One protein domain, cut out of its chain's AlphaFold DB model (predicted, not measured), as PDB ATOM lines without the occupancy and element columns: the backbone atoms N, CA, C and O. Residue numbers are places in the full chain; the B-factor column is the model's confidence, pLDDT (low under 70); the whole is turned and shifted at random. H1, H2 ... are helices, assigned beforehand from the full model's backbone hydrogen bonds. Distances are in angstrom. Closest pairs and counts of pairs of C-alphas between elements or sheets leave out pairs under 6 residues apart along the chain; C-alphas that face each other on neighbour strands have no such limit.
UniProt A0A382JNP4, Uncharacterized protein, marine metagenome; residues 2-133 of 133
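This is residues 2 to 133 of the 133 residues of an uncharacterized protein of marine metagenome (UniProt A0A382JNP4). One very long helix, H5, runs nearly the whole length of the model, and H4 folds back side by side with part of it as a helical hairpin. H3 packs on H5 towards its last residues, H2 is a short turn packed on both H4 and H5, and residues 2 to 8 of H1 stick out sideways. The printed part has 132 residues with five named helices, H1 to H5 in chain order, and no named strand: all helix. It is only just loose, close to extended, with a radius of gyration of the C-alphas of 20.9 A and spans of 73 by 36 by 18 A.

H1, residues 2 to 14, begins at C-alpha 2 (212.530, 191.480, 154.234). H2 is residues 18 to 21 and H3 residues 35 to 44. H4, residues 52 to 73, is 30.8 A long. H5, residues 87 to 132, is 67.6 A long and ends at C-alpha 132 (230.792, 151.114, 161.672).

H4 and H5, a hairpin, touch at a shallow tilt of 28 degrees, opposite ways; their closest C-alphas, of Pro 54 and Ala 108, are 4.0 A apart. H5 touches H4 with residues 93 to 112 alone. H2 touches H5, closest at the C-alphas of Phe 19 and Ser 107, 5.1 A, and H4, at those of Ser 18 and Pro 53, 6.0 A. H1 and H4 only just touch, with 3 pairs of C-alphas within 8 A, the closest those of Met 13 and Asp 57, 7.4 A. H3 touches H5 at a steep tilt of 38 degrees, opposite ways, closest at the C-alphas of Leu 35 and Ala 128, 6.0 A. H1 is apart from H3 and H5. Every O i to N i+4 pair is within hydrogen-bond range in H1, H3 and H4, and 40 of 42 in H5; H2 is too short for such a pair.

The C-alphas farthest apart, of Pro 83 and Arg 133, are 74.0 A apart. The printed part has no cut. The links H2 to H3 and H4 to H5 are long, 13 residues each. Residues 2 to 21 and 45 to 46 have pLDDT under 70.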
ATOM      1  N   GLU A   2     212.778 192.842 154.754       54.41
ATOM      2  CA  GLU A   2     212.530 191.480 154.234       54.41
ATOM      3  C   GLU A   2     211.955 191.465 152.805       54.41
ATOM      4  O   GLU A   2     212.393 190.685 151.965       54.41
ATOM      5  N   LYS A   3     211.041 192.395 152.485       54.50
ATOM      6  CA  LYS A   3     210.440 192.509 151.141       54.50
ATOM      7  C   LYS A   3     211.469 192.819 150.045       54.50
ATOM      8  O   LYS A   3     211.379 192.273 148.954       54.50
ATOM      9  N   SER A   4     212.462 193.654 150.348       61.84
ATOM     10  CA  SER A   4     213.552 194.007 149.429       61.84
ATOM     11  C   SER A   4     214.515 192.840 149.176       61.84
ATOM     12  O   SER A   4     214.997 192.690 148.060       61.84
ATOM     13  N   LEU A   5     214.746 191.981 150.174       59.09
ATOM     14  CA  LEU A   5     215.567 190.770 150.037       59.09
ATOM     15  C   LEU A   5     214.855 189.685 149.222       59.09
ATOM     16  O   LEU A   5     215.475 189.060 148.368       59.09
ATOM     17  N   ALA A   6     213.549 189.509 149.433       61.25
ATOM     18  CA  ALA A   6     212.737 188.600 148.628       61.25
ATOM     19  C   ALA A   6     212.679 189.045 147.157       61.25
ATOM     20  O   ALA A   6     212.873 188.229 146.262       61.25
ATOM     21  N   LEU A   7     212.491 190.343 146.898       63.81
ATOM     22  CA  LEU A   7     212.528 190.905 145.543       63.81
ATOM     23  C   LEU A   7     213.902 190.755 144.883       63.81
ATOM     24  O   LEU A   7     213.966 190.384 143.716       63.81
ATOM     25  N   ALA A   8     214.993 190.982 145.617       61.38
ATOM     26  CA  ALA A   8     216.344 190.769 145.101       61.38
ATOM     27  C   ALA A   8     216.616 189.288 144.788       61.38
ATOM     28  O   ALA A   8     217.207 188.982 143.759       61.38
ATOM     29  N   ALA A   9     216.141 188.365 145.628       59.59
ATOM     30  CA  ALA A   9     216.253 186.928 145.385       59.59
ATOM     31  C   ALA A   9     215.440 186.485 144.158       59.59
ATOM     32  O   ALA A   9     215.934 185.707 143.347       59.59
ATOM     33  N   VAL A  10     214.230 187.022 143.978       62.31
ATOM     34  CA  VAL A  10     213.403 186.768 142.786       62.31
ATOM     35  C   VAL A  10     214.048 187.361 141.533       62.31
ATOM     36  O   VAL A  10     214.097 186.691 140.506       62.31
ATOM     37  N   ALA A  11     214.603 188.573 141.613       62.88
ATOM     38  CA  ALA A  11     215.324 189.195 140.505       62.88
ATOM     39  C   ALA A  11     216.579 188.392 140.118       62.88
ATOM     40  O   ALA A  11     216.815 188.166 138.935       62.88
ATOM     41  N   LEU A  12     217.333 187.895 141.104       61.16
ATOM     42  CA  LEU A  12     218.491 187.019 140.894       61.16
ATOM     43  C   LEU A  12     218.097 185.647 140.329       61.16
ATOM     44  O   LEU A  12     218.848 185.074 139.540       61.16
ATOM     45  N   MET A  13     216.927 185.119 140.701       58.38
ATOM     46  CA  MET A  13     216.386 183.906 140.083       58.38
ATOM     47  C   MET A  13     215.985 184.147 138.626       58.38
ATOM     48  O   MET A  13     216.284 183.334 137.759       58.38
ATOM     49  N   MET A  14     215.357 185.287 138.333       56.81
ATOM     50  CA  MET A  14     214.967 185.658 136.969       56.81
ATOM     51  C   MET A  14     216.177 185.959 136.072       56.81
ATOM     52  O   MET A  14     216.105 185.741 134.868       56.81
ATOM     53  N   SER A  15     217.302 186.402 136.644       61.09
ATOM     54  CA  SER A  15     218.560 186.618 135.918       61.09
ATOM     55  C   SER A  15     219.417 185.353 135.760       61.09
ATOM     56  O   SER A  15     220.542 185.444 135.269       61.09
ATOM     57  N   GLY A  16     218.943 184.180 136.205       57.38
ATOM     58  CA  GLY A  16     219.692 182.922 136.113       57.38
ATOM     59  C   GLY A  16     220.872 182.801 137.077       57.38
ATOM     60  O   GLY A  16     221.775 182.002 136.848       57.38
ATOM     61  N   CYS A  17     220.893 183.577 138.164       64.44
ATOM     62  CA  CYS A  17     221.911 183.470 139.212       64.44
ATOM     63  C   CYS A  17     221.519 182.483 140.323       64.44
ATOM     64  O   CYS A  17     222.185 182.426 141.360       64.44
ATOM     65  N   SER A  18     220.465 181.684 140.137       65.56
ATOM     66  CA  SER A  18     219.939 180.791 141.174       65.56
ATOM     67  C   SER A  18     220.942 179.726 141.625       65.56
ATOM     68  O   SER A  18     220.850 179.251 142.759       65.56
ATOM     69  N   PHE A  19     221.956 179.394 140.811       64.12
ATOM     70  CA  PHE A  19     223.044 178.490 141.214       64.12
ATOM     71  C   PHE A  19     223.849 178.996 142.420       64.12
ATOM     72  O   PHE A  19     224.504 178.178 143.076       64.12
ATOM     73  N   LEU A  20     223.831 180.307 142.709       64.31
ATOM     74  CA  LEU A  20     224.462 180.891 143.899       64.31
ATOM     75  C   LEU A  20     223.797 180.395 145.188       64.31
ATOM     76  O   LEU A  20     224.457 180.290 146.217       64.31
ATOM     77  N   PHE A  21     222.518 180.024 145.113       67.19
ATOM     78  CA  PHE A  21     221.770 179.439 146.224       67.19
ATOM     79  C   PHE A  21     221.857 177.908 146.260       67.19
ATOM     80  O   PHE A  21     221.352 177.292 147.196       67.19
ATOM     81  N   VAL A  22     222.509 177.277 145.272       70.62
ATOM     82  CA  VAL A  22     222.730 175.827 145.248       70.62
ATOM     83  C   VAL A  22     224.127 175.512 145.784       70.62
ATOM     84  O   VAL A  22     225.147 175.690 145.105       70.62
ATOM     85  N   GLY A  23     224.161 175.012 147.016       75.69
ATOM     86  CA  GLY A  23     225.352 174.483 147.674       75.69
ATOM     87  C   GLY A  23     225.619 173.033 147.269       75.69
ATOM     88  O   GLY A  23     224.743 172.180 147.413       75.69
ATOM     89  N   GLY A  24     226.827 172.769 146.767       78.12
ATOM     90  CA  GLY A  24     227.369 171.421 146.559       78.12
ATOM     91  C   GLY A  24     228.368 171.038 147.661       78.12
ATOM     92  O   GLY A  24     228.806 171.920 148.417       78.12
ATOM     93  N   PRO A  25     228.758 169.756 147.751       77.31
ATOM     94  CA  PRO A  25     229.741 169.307 148.734       77.31
ATOM     95  C   PRO A  25     231.109 169.984 148.515       77.31
ATOM     96  O   PRO A  25     231.398 170.540 147.450       77.31
ATOM     97  N   SER A  26     231.956 170.030 149.547       77.75
ATOM     98  CA  SER A  26     233.353 170.456 149.368       77.75
ATOM     99  C   SER A  26     234.137 169.389 148.602       77.75
ATOM    100  O   SER A  26     233.793 168.212 148.668       77.75
ATOM    101  N   SER A  27     235.200 169.781 147.898       77.75
ATOM    102  CA  SER A  27     236.066 168.841 147.176       77.75
ATOM    103  C   SER A  27     236.671 167.771 148.101       77.75
ATOM    104  O   SER A  27     236.802 167.968 149.311       77.75
ATOM    105  N   GLY A  28     237.036 166.621 147.524       79.88
ATOM    106  CA  GLY A  28     237.692 165.522 148.243       79.88
ATOM    107  C   GLY A  28     236.750 164.558 148.973       79.88
ATOM    108  O   GLY A  28     237.220 163.659 149.669       79.88
ATOM    109  N   TRP A  29     235.431 164.712 148.813       84.19
ATOM    110  CA  TRP A  29     234.439 163.774 149.347       84.19
ATOM    111  C   TRP A  29     234.371 162.454 148.556       84.19
ATOM    112  O   TRP A  29     234.027 161.410 149.114       84.19
ATOM    113  N   GLU A  30     234.729 162.484 147.270       85.75
ATOM    114  CA  GLU A  30     234.715 161.330 146.357       85.75
ATOM    115  C   GLU A  30     235.780 160.293 146.730       85.75
ATOM    116  O   GLU A  30     235.467 159.105 146.816       85.75
ATOM    117  N   ASP A  31     236.986 160.744 147.075       86.44
ATOM    118  CA  ASP A  31     238.141 159.865 147.309       86.44
ATOM    119  C   ASP A  31     238.236 159.337 148.746       86.44
ATOM    120  O   ASP A  31     238.916 158.351 149.018       86.44
ATOM    121  N   THR A  32     237.555 159.973 149.702       82.81
ATOM    122  CA  THR A  32     237.679 159.605 151.118       82.81
ATOM    123  C   THR A  32     236.657 158.550 151.543       82.81
ATOM    124  O   THR A  32     235.466 158.704 151.290       82.81
ATOM    125  N   GLN A  33     237.094 157.470 152.192       81.44
ATOM    126  CA  GLN A  33     236.203 156.504 152.862       81.44
ATOM    127  C   GLN A  33     236.154 156.699 154.383       81.44
ATOM    128  O   GLN A  33     235.435 155.982 155.071       81.44
ATOM    129  N   ASP A  34     236.912 157.668 154.895       86.31
ATOM    130  CA  ASP A  34     236.972 157.989 156.313       86.31
ATOM    131  C   ASP A  34     235.662 158.657 156.743       86.31
ATOM    132  O   ASP A  34     235.255 159.694 156.209       86.31
ATOM    133  N   LEU A  35     234.989 158.034 157.704       85.56
ATOM    134  CA  LEU A  35     233.687 158.460 158.179       85.56
ATOM    135  C   LEU A  35     233.728 159.833 158.856       85.56
ATOM    136  O   LEU A  35     232.824 160.641 158.633       85.56
ATOM    137  N   ASP A  36     234.768 160.136 159.628       86.81
ATOM    138  CA  ASP A  36     234.880 161.423 160.320       86.81
ATOM    139  C   ASP A  36     235.186 162.548 159.329       86.81
ATOM    140  O   ASP A  36     234.654 163.664 159.422       86.81
ATOM    141  N   ARG A  37     235.948 162.227 158.280       85.12
ATOM    142  CA  ARG A  37     236.155 163.134 157.150       85.12
ATOM    143  C   ARG A  37     234.873 163.361 156.343       85.12
ATOM    144  O   ARG A  37     234.581 164.495 155.978       85.12
ATOM    145  N   LEU A  38     234.060 162.331 156.111       84.50
ATOM    146  CA  LEU A  38     232.758 162.485 155.445       84.50
ATOM    147  C   LEU A  38     231.768 163.302 156.295       84.50
ATOM    148  O   LEU A  38     231.075 164.167 155.756       84.50
ATOM    149  N   ARG A  39     231.725 163.076 157.617       84.44
ATOM    150  CA  ARG A  39     230.891 163.845 158.563       84.44
ATOM    151  C   ARG A  39     231.289 165.320 158.587       84.44
ATOM    152  O   ARG A  39     230.418 166.182 158.488       84.44
ATOM    153  N   SER A  40     232.585 165.616 158.679       85.06
ATOM    154  CA  SER A  40     233.076 167.001 158.668       85.06
ATOM    155  C   SER A  40     232.766 167.713 157.349       85.06
ATOM    156  O   SER A  40     232.261 168.833 157.371       85.06
ATOM    157  N   ILE A  41     232.953 167.053 156.202       81.94
ATOM    158  CA  ILE A  41     232.586 167.610 154.889       81.94
ATOM    159  C   ILE A  41     231.085 167.930 154.814       81.94
ATOM    160  O   ILE A  41     230.707 169.016 154.368       81.94
ATOM    161  N   ALA A  42     230.229 167.016 155.280       79.31
ATOM    162  CA  ALA A  42     228.783 167.226 155.313       79.31
ATOM    163  C   ALA A  42     228.357 168.352 156.277       79.31
ATOM    164  O   ALA A  42     227.326 168.984 156.054       79.31
ATOM    165  N   ALA A  43     229.140 168.619 157.329       78.12
ATOM    166  CA  ALA A  43     228.855 169.656 158.319       78.12
ATOM    167  C   ALA A  43     229.259 171.071 157.865       78.12
ATOM    168  O   ALA A  43     228.601 172.042 158.232       78.12
ATOM    169  N   VAL A  44     230.329 171.208 157.073       72.75
ATOM    170  CA  VAL A  44     230.909 172.520 156.723       72.75
ATOM    171  C   VAL A  44     230.072 173.296 155.702       72.75
ATOM    172  O   VAL A  44     230.065 174.527 155.741       72.75
ATOM    173  N   ARG A  45     229.353 172.628 154.787       65.75
ATOM    174  CA  ARG A  45     228.479 173.316 153.821       65.75
ATOM    175  C   ARG A  45     227.069 172.728 153.782       65.75
ATOM    176  O   ARG A  45     226.932 171.523 153.590       65.75
ATOM    177  N   PRO A  46     226.017 173.567 153.881       67.62
ATOM    178  CA  PRO A  46     224.644 173.101 153.764       67.62
ATOM    179  C   PRO A  46     224.406 172.570 152.349       67.62
ATOM    180  O   PRO A  46     224.387 173.315 151.366       67.62
ATOM    181  N   CYS A  47     224.240 171.256 152.246       77.25
ATOM    182  CA  CYS A  47     223.928 170.599 150.988       77.25
ATOM    183  C   CYS A  47     222.505 170.944 150.542       77.25
ATOM    184  O   CYS A  47     221.537 170.715 151.270       77.25
ATOM    185  N   THR A  48     222.358 171.468 149.325       75.81
ATOM    186  CA  THR A  48     221.030 171.728 148.758       75.81
ATOM    187  C   THR A  48     220.402 170.415 148.295       75.81
ATOM    188  O   THR A  48     220.948 169.710 147.451       75.81
ATOM    189  N   THR A  49     219.237 170.073 148.845       70.94
ATOM    190  CA  THR A  49     218.523 168.821 148.527       70.94
ATOM    191  C   THR A  49     217.440 168.998 147.463       70.94
ATOM    192  O   THR A  49     217.062 168.033 146.783       70.94
ATOM    193  N   SER A  50     216.949 170.228 147.310       76.44
ATOM    194  CA  SER A  50     215.888 170.581 146.374       76.44
ATOM    195  C   SER A  50     216.433 170.799 144.967       76.44
ATOM    196  O   SER A  50     217.398 171.532 144.768       76.44
ATOM    197  N   LYS A  51     215.765 170.195 143.978       82.62
ATOM    198  CA  LYS A  51     216.008 170.458 142.552       82.62
ATOM    199  C   LYS A  51     215.181 171.625 142.013       82.62
ATOM    200  O   LYS A  51     215.292 171.927 140.833       82.62
ATOM    201  N   VAL A  52     214.371 172.282 142.845       81.94
ATOM    202  CA  VAL A  52     213.504 173.376 142.389       81.94
ATOM    203  C   VAL A  52     214.314 174.507 141.735       81.94
ATOM    204  O   VAL A  52     214.000 174.810 140.590       81.94
ATOM    205  N   PRO A  53     215.395 175.049 142.342       79.12
ATOM    206  CA  PRO A  53     216.173 176.121 141.709       79.12
ATOM    207  C   PRO A  53     216.795 175.760 140.342       79.12
ATOM    208  O   PRO A  53     216.615 176.518 139.391       79.12
ATOM    209  N   PRO A  54     217.481 174.608 140.163       83.56
ATOM    210  CA  PRO A  54     217.998 174.256 138.842       83.56
ATOM    211  C   PRO A  54     216.894 173.915 137.832       83.56
ATOM    212  O   PRO A  54     217.091 174.120 136.639       83.56
ATOM    213  N   ILE A  55     215.730 173.419 138.270       84.62
ATOM    214  CA  ILE A  55     214.585 173.208 137.371       84.62
ATOM    215  C   ILE A  55     214.033 174.549 136.890       84.62
ATOM    216  O   ILE A  55     213.798 174.701 135.695       84.62
ATOM    217  N   THR A  56     213.854 175.527 137.783       83.88
ATOM    218  CA  THR A  56     213.367 176.858 137.394       83.88
ATOM    219  C   THR A  56     214.310 177.528 136.404       83.88
ATOM    220  O   THR A  56     213.852 178.052 135.394       83.88
ATOM    221  N   ASP A  57     215.621 177.416 136.625       84.12
ATOM    222  CA  ASP A  57     216.623 177.930 135.690       84.12
ATOM    223  C   ASP A  57     216.574 177.210 134.341       84.12
ATOM    224  O   ASP A  57     216.691 177.843 133.296       84.12
ATOM    225  N   GLY A  58     216.353 175.894 134.351       85.94
ATOM    226  CA  GLY A  58     216.222 175.103 133.131       85.94
ATOM    227  C   GLY A  58     214.996 175.502 132.314       85.94
ATOM    228  O   GLY A  58     215.089 175.624 131.096       85.94
ATOM    229  N   VAL A  59     213.863 175.758 132.976       88.62
ATOM    230  CA  VAL A  59     212.634 176.239 132.326       88.62
ATOM    231  C   VAL A  59     212.846 177.628 131.729       88.62
ATOM    232  O   VAL A  59     212.515 177.840 130.567       88.62
ATOM    233  N   LEU A  60     213.439 178.560 132.479       87.00
ATOM    234  CA  LEU A  60     213.738 179.901 131.970       87.00
ATOM    235  C   LEU A  60     214.713 179.853 130.794       87.00
ATOM    236  O   LEU A  60     214.475 180.493 129.774       87.00
ATOM    237  N   GLY A  61     215.762 179.037 130.894       86.94
ATOM    238  CA  GLY A  61     216.710 178.811 129.808       86.94
ATOM    239  C   GLY A  61     216.054 178.234 128.557       86.94
ATOM    240  O   GLY A  61     216.344 178.688 127.451       86.94
ATOM    241  N   ALA A  62     215.123 177.290 128.716       89.31
ATOM    242  CA  ALA A  62     214.352 176.733 127.609       89.31
ATOM    243  C   ALA A  62     213.410 177.766 126.972       89.31
ATOM    244  O   ALA A  62     213.256 177.760 125.756       89.31
ATOM    245  N   ILE A  63     212.820 178.671 127.757       91.00
ATOM    246  CA  ILE A  63     211.991 179.763 127.232       91.00
ATOM    247  C   ILE A  63     212.860 180.756 126.457       91.00
ATOM    248  O   ILE A  63     212.594 180.996 125.283       91.00
ATOM    249  N   TYR A  64     213.923 181.294 127.060       88.50
ATOM    250  CA  TYR A  64     214.805 182.260 126.398       88.50
ATOM    251  C   TYR A  64     215.455 181.680 125.139       88.50
ATOM    252  O   TYR A  64     215.396 182.288 124.072       88.50
ATOM    253  N   GLY A  65     216.037 180.484 125.253       89.44
ATOM    254  CA  GLY A  65     216.652 179.788 124.129       89.44
ATOM    255  C   GLY A  65     215.626 179.375 123.078       89.44
ATOM    256  O   GLY A  65     215.874 179.545 121.890       89.44
ATOM    257  N   GLY A  66     214.457 178.890 123.501       90.00
ATOM    258  CA  GLY A  66     213.364 178.506 122.615       90.00
ATOM    259  C   GLY A  66     212.875 179.683 121.782       90.00
ATOM    260  O   GLY A  66     212.870 179.578 120.560       90.00
ATOM    261  N   VAL A  67     212.565 180.817 122.421       89.50
ATOM    262  CA  VAL A  67     212.130 182.040 121.730       89.50
ATOM    263  C   VAL A  67     213.217 182.540 120.776       89.50
ATOM    264  O   VAL A  67     212.918 182.808 119.614       89.50
ATOM    265  N   ALA A  68     214.481 182.588 121.215       89.31
ATOM    266  CA  ALA A  68     215.601 182.999 120.366       89.31
ATOM    267  C   ALA A  68     215.751 182.102 119.124       89.31
ATOM    268  O   ALA A  68     215.897 182.604 118.011       89.31
ATOM    269  N   LEU A  69     215.677 180.778 119.299       90.69
ATOM    270  CA  LEU A  69     215.756 179.812 118.203       90.69
ATOM    271  C   LEU A  69     214.558 179.937 117.262       90.69
ATOM    272  O   LEU A  69     214.740 179.909 116.049       90.69
ATOM    273  N   THR A  70     213.345 180.103 117.791       89.12
ATOM    274  CA  THR A  70     212.158 180.297 116.954       89.12
ATOM    275  C   THR A  70     212.226 181.601 116.171       89.12
ATOM    276  O   THR A  70     211.977 181.562 114.976       89.12
ATOM    277  N   MET A  71     212.653 182.716 116.777       86.69
ATOM    278  CA  MET A  71     212.840 183.985 116.062       86.69
ATOM    279  C   MET A  71     213.910 183.865 114.972       86.69
ATOM    280  O   MET A  71     213.763 184.433 113.897       86.69
ATOM    281  N   PHE A  72     214.978 183.105 115.228       87.75
ATOM    282  CA  PHE A  72     216.067 182.940 114.270       87.75
ATOM    283  C   PHE A  72     215.716 182.011 113.098       87.75
ATOM    284  O   PHE A  72     216.059 182.308 111.956       87.75
ATOM    285  N   PHE A  73     215.071 180.872 113.366       89.25
ATOM    286  CA  PHE A  73     214.794 179.843 112.354       89.25
ATOM    287  C   PHE A  73     213.407 179.958 111.709       89.25
ATOM    288  O   PHE A  73     213.234 179.477 110.594       89.25
ATOM    289  N   ASN A  74     212.435 180.569 112.389       88.00
ATOM    290  CA  ASN A  74     211.052 180.733 111.934       88.00
ATOM    291  C   ASN A  74     210.538 182.142 112.305       88.00
ATOM    292  O   ASN A  74     209.686 182.264 113.188       88.00
ATOM    293  N   PRO A  75     211.047 183.212 111.671       79.25
ATOM    294  CA  PRO A  75     210.702 184.590 112.035       79.25
ATOM    295  C   PRO A  75     209.196 184.883 111.920       79.25
ATOM    296  O   PRO A  75     208.655 185.615 112.742       79.25
ATOM    297  N   ASP A  76     208.497 184.219 110.993       83.44
ATOM    298  CA  ASP A  76     207.046 184.357 110.792       83.44
ATOM    299  C   ASP A  76     206.196 183.701 111.900       83.44
ATOM    300  O   ASP A  76     204.969 183.792 111.886       83.44
ATOM    301  N   ALA A  77     206.818 182.998 112.857       83.12
ATOM    302  CA  ALA A  77     206.114 182.391 113.989       83.12
ATOM    303  C   ALA A  77     205.621 183.425 115.017       83.12
ATOM    304  O   ALA A  77     204.808 183.085 115.878       83.12
ATOM    305  N   PHE A  78     206.123 184.659 114.947       79.81
ATOM    306  CA  PHE A  78     205.725 185.766 115.808       79.81
ATOM    307  C   PHE A  78     204.953 186.808 115.006       79.81
ATOM    308  O   PHE A  78     205.200 187.001 113.818       79.81
ATOM    309  N   GLU A  79     204.014 187.487 115.666       80.00
ATOM    310  CA  GLU A  79     203.304 188.597 115.038       80.00
ATOM    311  C   GLU A  79     204.307 189.683 114.610       80.00
ATOM    312  O   GLU A  79     205.184 190.046 115.406       80.00
ATOM    313  N   PRO A  80     204.201 190.201 113.371       74.12
ATOM    314  CA  PRO A  80     205.047 191.291 112.913       74.12
ATOM    315  C   PRO A  80     204.928 192.486 113.859       74.12
ATOM    316  O   PRO A  80     203.824 192.895 114.219       74.12
ATOM    317  N   ALA A  81     206.065 193.050 114.265       75.38
ATOM    318  CA  ALA A  81     206.061 194.296 115.017       75.38
ATOM    319  C   ALA A  81     205.501 195.433 114.145       75.38
ATOM    320  O   ALA A  81     205.818 195.509 112.960       75.38
ATOM    321  N   ASP A  82     204.714 196.328 114.744       78.31
ATOM    322  CA  ASP A  82     204.250 197.567 114.116       78.31
ATOM    323  C   ASP A  82     204.794 198.773 114.904       78.31
ATOM    324  O   ASP A  82     204.360 199.008 116.038       78.31
ATOM    325  N   PRO A  83     205.738 199.561 114.345       82.94
ATOM    326  CA  PRO A  83     206.353 199.432 113.017       82.94
ATOM    327  C   PRO A  83     207.280 198.204 112.882       82.94
ATOM    328  O   PRO A  83     207.796 197.721 113.894       82.94
ATOM    329  N   PRO A  84     207.539 197.726 111.646       81.75
ATOM    330  CA  PRO A  84     208.380 196.553 111.412       81.75
ATOM    331  C   PRO A  84     209.802 196.783 111.918       81.75
ATOM    332  O   PRO A  84     210.409 197.823 111.647       81.75
ATOM    333  N   MET A  85     210.336 195.791 112.631       82.38
ATOM    334  CA  MET A  85     211.722 195.810 113.089       82.38
ATOM    335  C   MET A  85     212.684 195.769 111.903       82.38
ATOM    336  O   MET A  85     212.472 195.083 110.902       82.38
ATOM    337  N   THR A  86     213.793 196.487 112.030       87.19
ATOM    338  CA  THR A  86     214.924 196.320 111.125       87.19
ATOM    339  C   THR A  86     215.634 194.998 111.412       87.19
ATOM    340  O   THR A  86     215.678 194.517 112.545       87.19
ATOM    341  N   ARG A  87     216.315 194.443 110.404       84.44
ATOM    342  CA  ARG A  87     217.136 193.229 110.566       84.44
ATOM    343  C   ARG A  87     218.177 193.345 111.692       84.44
ATOM    344  O   ARG A  87     218.554 192.342 112.290       84.44
ATOM    345  N   GLY A  88     218.674 194.555 111.964       86.38
ATOM    346  CA  GLY A  88     219.601 194.807 113.069       86.38
ATOM    347  C   GLY A  88     218.938 194.655 114.440       86.38
ATOM    348  O   GLY A  88     219.535 194.067 115.340       86.38
ATOM    349  N   GLU A  89     217.702 195.131 114.582       87.44
ATOM    350  CA  GLU A  89     216.908 195.009 115.811       87.44
ATOM    351  C   GLU A  89     216.485 193.561 116.069       87.44
ATOM    352  O   GLU A  89     216.603 193.092 117.197       87.44
ATOM    353  N   GLU A  90     216.099 192.817 115.029       84.44
ATOM    354  CA  GLU A  90     215.801 191.383 115.142       84.44
ATOM    355  C   GLU A  90     217.023 190.586 115.613       84.44
ATOM    356  O   GLU A  90     216.942 189.783 116.545       84.44
ATOM    357  N   LEU A  91     218.190 190.833 115.006       88.25
ATOM    358  CA  LEU A  91     219.421 190.138 115.372       88.25
ATOM    359  C   LEU A  91     219.876 190.508 116.792       88.25
ATOM    360  O   LEU A  91     220.383 189.653 117.521       88.25
ATOM    361  N   PHE A  92     219.661 191.761 117.202       89.19
ATOM    362  CA  PHE A  92     219.880 192.194 118.576       89.19
ATOM    363  C   PHE A  92     218.930 191.483 119.547       89.19
ATOM    364  O   PHE A  92     219.392 190.986 120.570       89.19
ATOM    365  N   ALA A  93     217.638 191.381 119.227       86.94
ATOM    366  CA  ALA A  93     216.652 190.702 120.065       86.94
ATOM    367  C   ALA A  93     216.989 189.213 120.246       86.94
ATOM    368  O   ALA A  93     217.034 188.724 121.377       86.94
ATOM    369  N   VAL A  94     217.323 188.511 119.157       89.50
ATOM    370  CA  VAL A  94     217.796 187.117 119.206       89.50
ATOM    371  C   VAL A  94     219.066 187.003 120.048       89.50
ATOM    372  O   VAL A  94     219.149 186.149 120.932       89.50
ATOM    373  N   GLY A  95     220.051 187.874 119.806       87.19
ATOM    374  CA  GLY A  95     221.312 187.884 120.545       87.19
ATOM    375  C   GLY A  95     221.117 188.144 122.040       87.19
ATOM    376  O   GLY A  95     221.725 187.468 122.868       87.19
ATOM    377  N   PHE A  96     220.227 189.068 122.394       87.38
ATOM    378  CA  PHE A  96     219.877 189.387 123.772       87.38
ATOM    379  C   PHE A  96     219.196 188.203 124.469       87.38
ATOM    380  O   PHE A  96     219.615 187.804 125.554       87.38
ATOM    381  N   LEU A  97     218.197 187.584 123.834       87.62
ATOM    382  CA  LEU A  97     217.522 186.403 124.379       87.62
ATOM    383  C   LEU A  97     218.494 185.230 124.563       87.62
ATOM    384  O   LEU A  97     218.481 184.582 125.610       87.62
ATOM    385  N   ALA A  98     219.389 184.995 123.601       86.56
ATOM    386  CA  ALA A  98     220.435 183.983 123.726       86.56
ATOM    387  C   ALA A  98     221.403 184.294 124.884       86.56
ATOM    388  O   ALA A  98     221.750 183.396 125.658       86.56
ATOM    389  N   ALA A  99     221.793 185.561 125.055       86.56
ATOM    390  CA  ALA A  99     222.655 186.005 126.148       86.56
ATOM    391  C   ALA A  99     221.998 185.844 127.531       86.56
ATOM    392  O   ALA A  99     222.697 185.558 128.498       86.56
ATOM    393  N   MET A 100     220.671 185.966 127.627       84.12
ATOM    394  CA  MET A 100     219.909 185.701 128.858       84.12
ATOM    395  C   MET A 100     219.681 184.195 129.096       84.12
ATOM    396  O   MET A 100     219.693 183.716 130.234       84.12
ATOM    397  N   GLY A 101     219.512 183.420 128.023       85.38
ATOM    398  CA  GLY A 101     219.315 181.971 128.076       85.38
ATOM    399  C   GLY A 101     220.573 181.186 128.461       85.38
ATOM    400  O   GLY A 101     220.497 180.201 129.192       85.38
ATOM    401  N   ALA A 102     221.759 181.606 128.018       86.25
ATOM    402  CA  ALA A 102     222.982 180.845 128.284       86.25
ATOM    403  C   ALA A 102     223.329 180.731 129.792       86.25
ATOM    404  O   ALA A 102     223.568 179.609 130.256       86.25
ATOM    405  N   PRO A 103     223.306 181.815 130.599       83.81
ATOM    406  CA  PRO A 103     223.547 181.734 132.039       83.81
ATOM    407  C   PRO A 103     222.507 180.892 132.782       83.81
ATOM    408  O   PRO A 103     222.876 180.130 133.672       83.81
ATOM    409  N   THR A 104     221.227 180.976 132.403       83.56
ATOM    410  CA  THR A 104     220.146 180.188 133.023       83.56
ATOM    411  C   THR A 104     220.322 178.692 132.746       83.56
ATOM    412  O   THR A 104     220.290 177.887 133.675       83.56
ATOM    413  N   ILE A 105     220.645 178.300 131.509       86.69
ATOM    414  CA  ILE A 105     220.963 176.901 131.176       86.69
ATOM    415  C   ILE A 105     222.189 176.418 131.966       86.69
ATOM    416  O   ILE A 105     222.168 175.334 132.556       86.69
ATOM    417  N   TRP A 106     223.253 177.221 132.030       86.62
ATOM    418  CA  TRP A 106     224.447 176.875 132.805       86.62
ATOM    419  C   TRP A 106     224.147 176.715 134.302       86.62
ATOM    420  O   TRP A 106     224.611 175.769 134.952       86.62
ATOM    421  N   SER A 107     223.337 177.618 134.852       84.38
ATOM    422  CA  SER A 107     222.874 177.586 136.237       84.38
ATOM    423  C   SER A 107     222.086 176.305 136.532       84.38
ATOM    424  O   SER A 107     222.369 175.613 137.513       84.38
ATOM    425  N   ALA A 108     221.194 175.903 135.623       88.00
ATOM    426  CA  ALA A 108     220.437 174.658 135.715       88.00
ATOM    427  C   ALA A 108     221.341 173.417 135.740       88.00
ATOM    428  O   ALA A 108     221.209 172.554 136.615       88.00
ATOM    429  N   LEU A 109     222.292 173.332 134.802       89.06
ATOM    430  CA  LEU A 109     223.210 172.197 134.683       89.06
ATOM    431  C   LEU A 109     224.115 172.078 135.913       89.06
ATOM    432  O   LEU A 109     224.198 171.014 136.535       89.06
ATOM    433  N   SER A 110     224.762 173.181 136.291       88.38
ATOM    434  CA  SER A 110     225.672 173.221 137.437       88.38
ATOM    435  C   SER A 110     224.935 172.994 138.761       88.38
ATOM    436  O   SER A 110     225.406 172.230 139.605       88.38
ATOM    437  N   GLY A 111     223.745 173.575 138.933       86.25
ATOM    438  CA  GLY A 111     222.899 173.358 140.100       86.25
ATOM    439  C   GLY A 111     222.433 171.905 140.219       86.25
ATOM    440  O   GLY A 111     222.545 171.308 141.288       86.25
ATOM    441  N   ASN A 112     221.984 171.285 139.124       87.50
ATOM    442  CA  ASN A 112     221.569 169.880 139.135       87.50
ATOM    443  C   ASN A 112     222.740 168.942 139.472       87.50
ATOM    444  O   ASN A 112     222.559 168.002 140.250       87.50
ATOM    445  N   LYS A 113     223.943 169.222 138.950       89.06
ATOM    446  CA  LYS A 113     225.166 168.485 139.302       89.06
ATOM    447  C   LYS A 113     225.444 168.557 140.807       89.06
ATOM    448  O   LYS A 113     225.532 167.513 141.445       89.06
ATOM    449  N   LYS A 114     225.461 169.759 141.393       88.06
ATOM    450  CA  LYS A 114     225.680 169.955 142.838       88.06
ATOM    451  C   LYS A 114     224.658 169.210 143.704       88.06
ATOM    452  O   LYS A 114     225.029 168.581 144.692       88.06
ATOM    453  N   VAL A 115     223.373 169.245 143.333       87.69
ATOM    454  CA  VAL A 115     222.322 168.513 144.068       87.69
ATOM    455  C   VAL A 115     222.550 167.000 143.994       87.69
ATOM    456  O   VAL A 115     222.353 166.299 144.988       87.69
ATOM    457  N   ASN A 116     222.974 166.478 142.839       89.69
ATOM    458  CA  ASN A 116     223.283 165.057 142.685       89.69
ATOM    459  C   ASN A 116     224.513 164.647 143.513       89.69
ATOM    460  O   ASN A 116     224.458 163.630 144.199       89.69
ATOM    461  N   GLU A 117     225.575 165.453 143.517       90.06
ATOM    462  CA  GLU A 117     226.768 165.225 144.350       90.06
ATOM    463  C   GLU A 117     226.421 165.227 145.845       90.06
ATOM    464  O   GLU A 117     226.845 164.343 146.586       90.06
ATOM    465  N   CYS A 118     225.566 166.150 146.295       88.44
ATOM    466  CA  CYS A 118     225.072 166.163 147.673       88.44
ATOM    467  C   CYS A 118     224.295 164.891 148.047       88.44
ATOM    468  O   CYS A 118     224.406 164.402 149.173       88.44
ATOM    469  N   ARG A 119     223.506 164.332 147.119       88.25
ATOM    470  CA  ARG A 119     222.819 163.050 147.343       88.25
ATOM    471  C   ARG A 119     223.819 161.902 147.444       88.25
ATOM    472  O   ARG A 119     223.727 161.125 148.386       88.25
ATOM    473  N   ALA A 120     224.799 161.857 146.546       90.38
ATOM    474  CA  ALA A 120     225.838 160.834 146.557       90.38
ATOM    475  C   ALA A 120     226.684 160.874 147.844       90.38
ATOM    476  O   ALA A 120     226.944 159.827 148.436       90.38
ATOM    477  N   LEU A 121     227.042 162.065 148.338       88.62
ATOM    478  CA  LEU A 121     227.710 162.223 149.633       88.62
ATOM    479  C   LEU A 121     226.862 161.657 150.779       88.62
ATOM    480  O   LEU A 121     227.374 160.927 151.627       88.62
ATOM    481  N   ARG A 122     225.563 161.967 150.809       87.31
ATOM    482  CA  ARG A 122     224.650 161.461 151.842       87.31
ATOM    483  C   ARG A 122     224.541 159.938 151.811       87.31
ATOM    484  O   ARG A 122     224.539 159.309 152.871       87.31
ATOM    485  N   ASP A 123     224.464 159.347 150.625       90.56
ATOM    486  CA  ASP A 123     224.383 157.895 150.464       90.56
ATOM    487  C   ASP A 123     225.685 157.231 150.939       90.56
ATOM    488  O   ASP A 123     225.648 156.280 151.721       90.56
ATOM    489  N   LYS A 124     226.840 157.809 150.580       88.62
ATOM    490  CA  LYS A 124     228.162 157.363 151.040       88.62
ATOM    491  C   LYS A 124     228.324 157.463 152.559       88.62
ATOM    492  O   LYS A 124     228.825 156.531 153.182       88.62
ATOM    493  N   LEU A 125     227.861 158.557 153.163       88.56
ATOM    494  CA  LEU A 125     227.868 158.742 154.614       88.56
ATOM    495  C   LEU A 125     226.985 157.698 155.314       88.56
ATOM    496  O   LEU A 125     227.387 157.123 156.321       88.56
ATOM    497  N   THR A 126     225.800 157.424 154.766       88.75
ATOM    498  CA  THR A 126     224.869 156.425 155.313       88.75
ATOM    499  C   THR A 126     225.458 155.017 155.255       88.75
ATOM    500  O   THR A 126     225.309 154.247 156.200       88.75
ATOM    501  N   GLU A 127     226.148 154.683 154.167       90.25
ATOM    502  CA  GLU A 127     226.838 153.403 154.011       90.25
ATOM    503  C   GLU A 127     228.023 153.268 154.979       90.25
ATOM    504  O   GLU A 127     228.151 152.250 155.655       90.25
ATOM    505  N   ALA A 128     228.848 154.308 155.122       89.00
ATOM    506  CA  ALA A 128     229.951 154.309 156.084       89.00
ATOM    507  C   ALA A 128     229.450 154.141 157.534       89.00
ATOM    508  O   ALA A 128     230.001 153.341 158.283       89.00
ATOM    509  N   LEU A 129     228.341 154.801 157.899       88.56
ATOM    510  CA  LEU A 129     227.681 154.634 159.202       88.56
ATOM    511  C   LEU A 129     227.161 153.211 159.447       88.56
ATOM    512  O   LEU A 129     227.112 152.767 160.591       88.56
ATOM    513  N   ARG A 130     226.724 152.506 158.398       90.38
ATOM    514  CA  ARG A 130     226.274 151.111 158.512       90.38
ATOM    515  C   ARG A 130     227.426 150.137 158.708       90.38
ATOM    516  O   ARG A 130     227.211 149.126 159.351       90.38
ATOM    517  N   ARG A 131     228.604 150.421 158.149       89.44
ATOM    518  CA  ARG A 131     229.799 149.574 158.303       89.44
ATOM    519  C   ARG A 131     230.455 149.704 159.674       89.44
ATOM    520  O   ARG A 131     231.141 148.786 160.097       89.44
ATOM    521  N   GLU A 132     230.285 150.854 160.320       85.50
ATOM    522  CA  GLU A 132     230.792 151.114 161.672       85.50
ATOM    523  C   GLU A 132     229.892 150.507 162.769       85.50
ATOM    524  O   GLU A 132     230.345 150.302 163.892       85.50
ATOM    525  N   ARG A 133     228.622 150.227 162.446       80.12
ATOM    526  CA  ARG A 133     227.650 149.593 163.346       80.12
ATOM    527  C   ARG A 133     227.739 148.073 163.282       80.12
ATOM    528  O   ARG A 133     227.644 147.460 164.367       80.12
TER     529      ARG A 133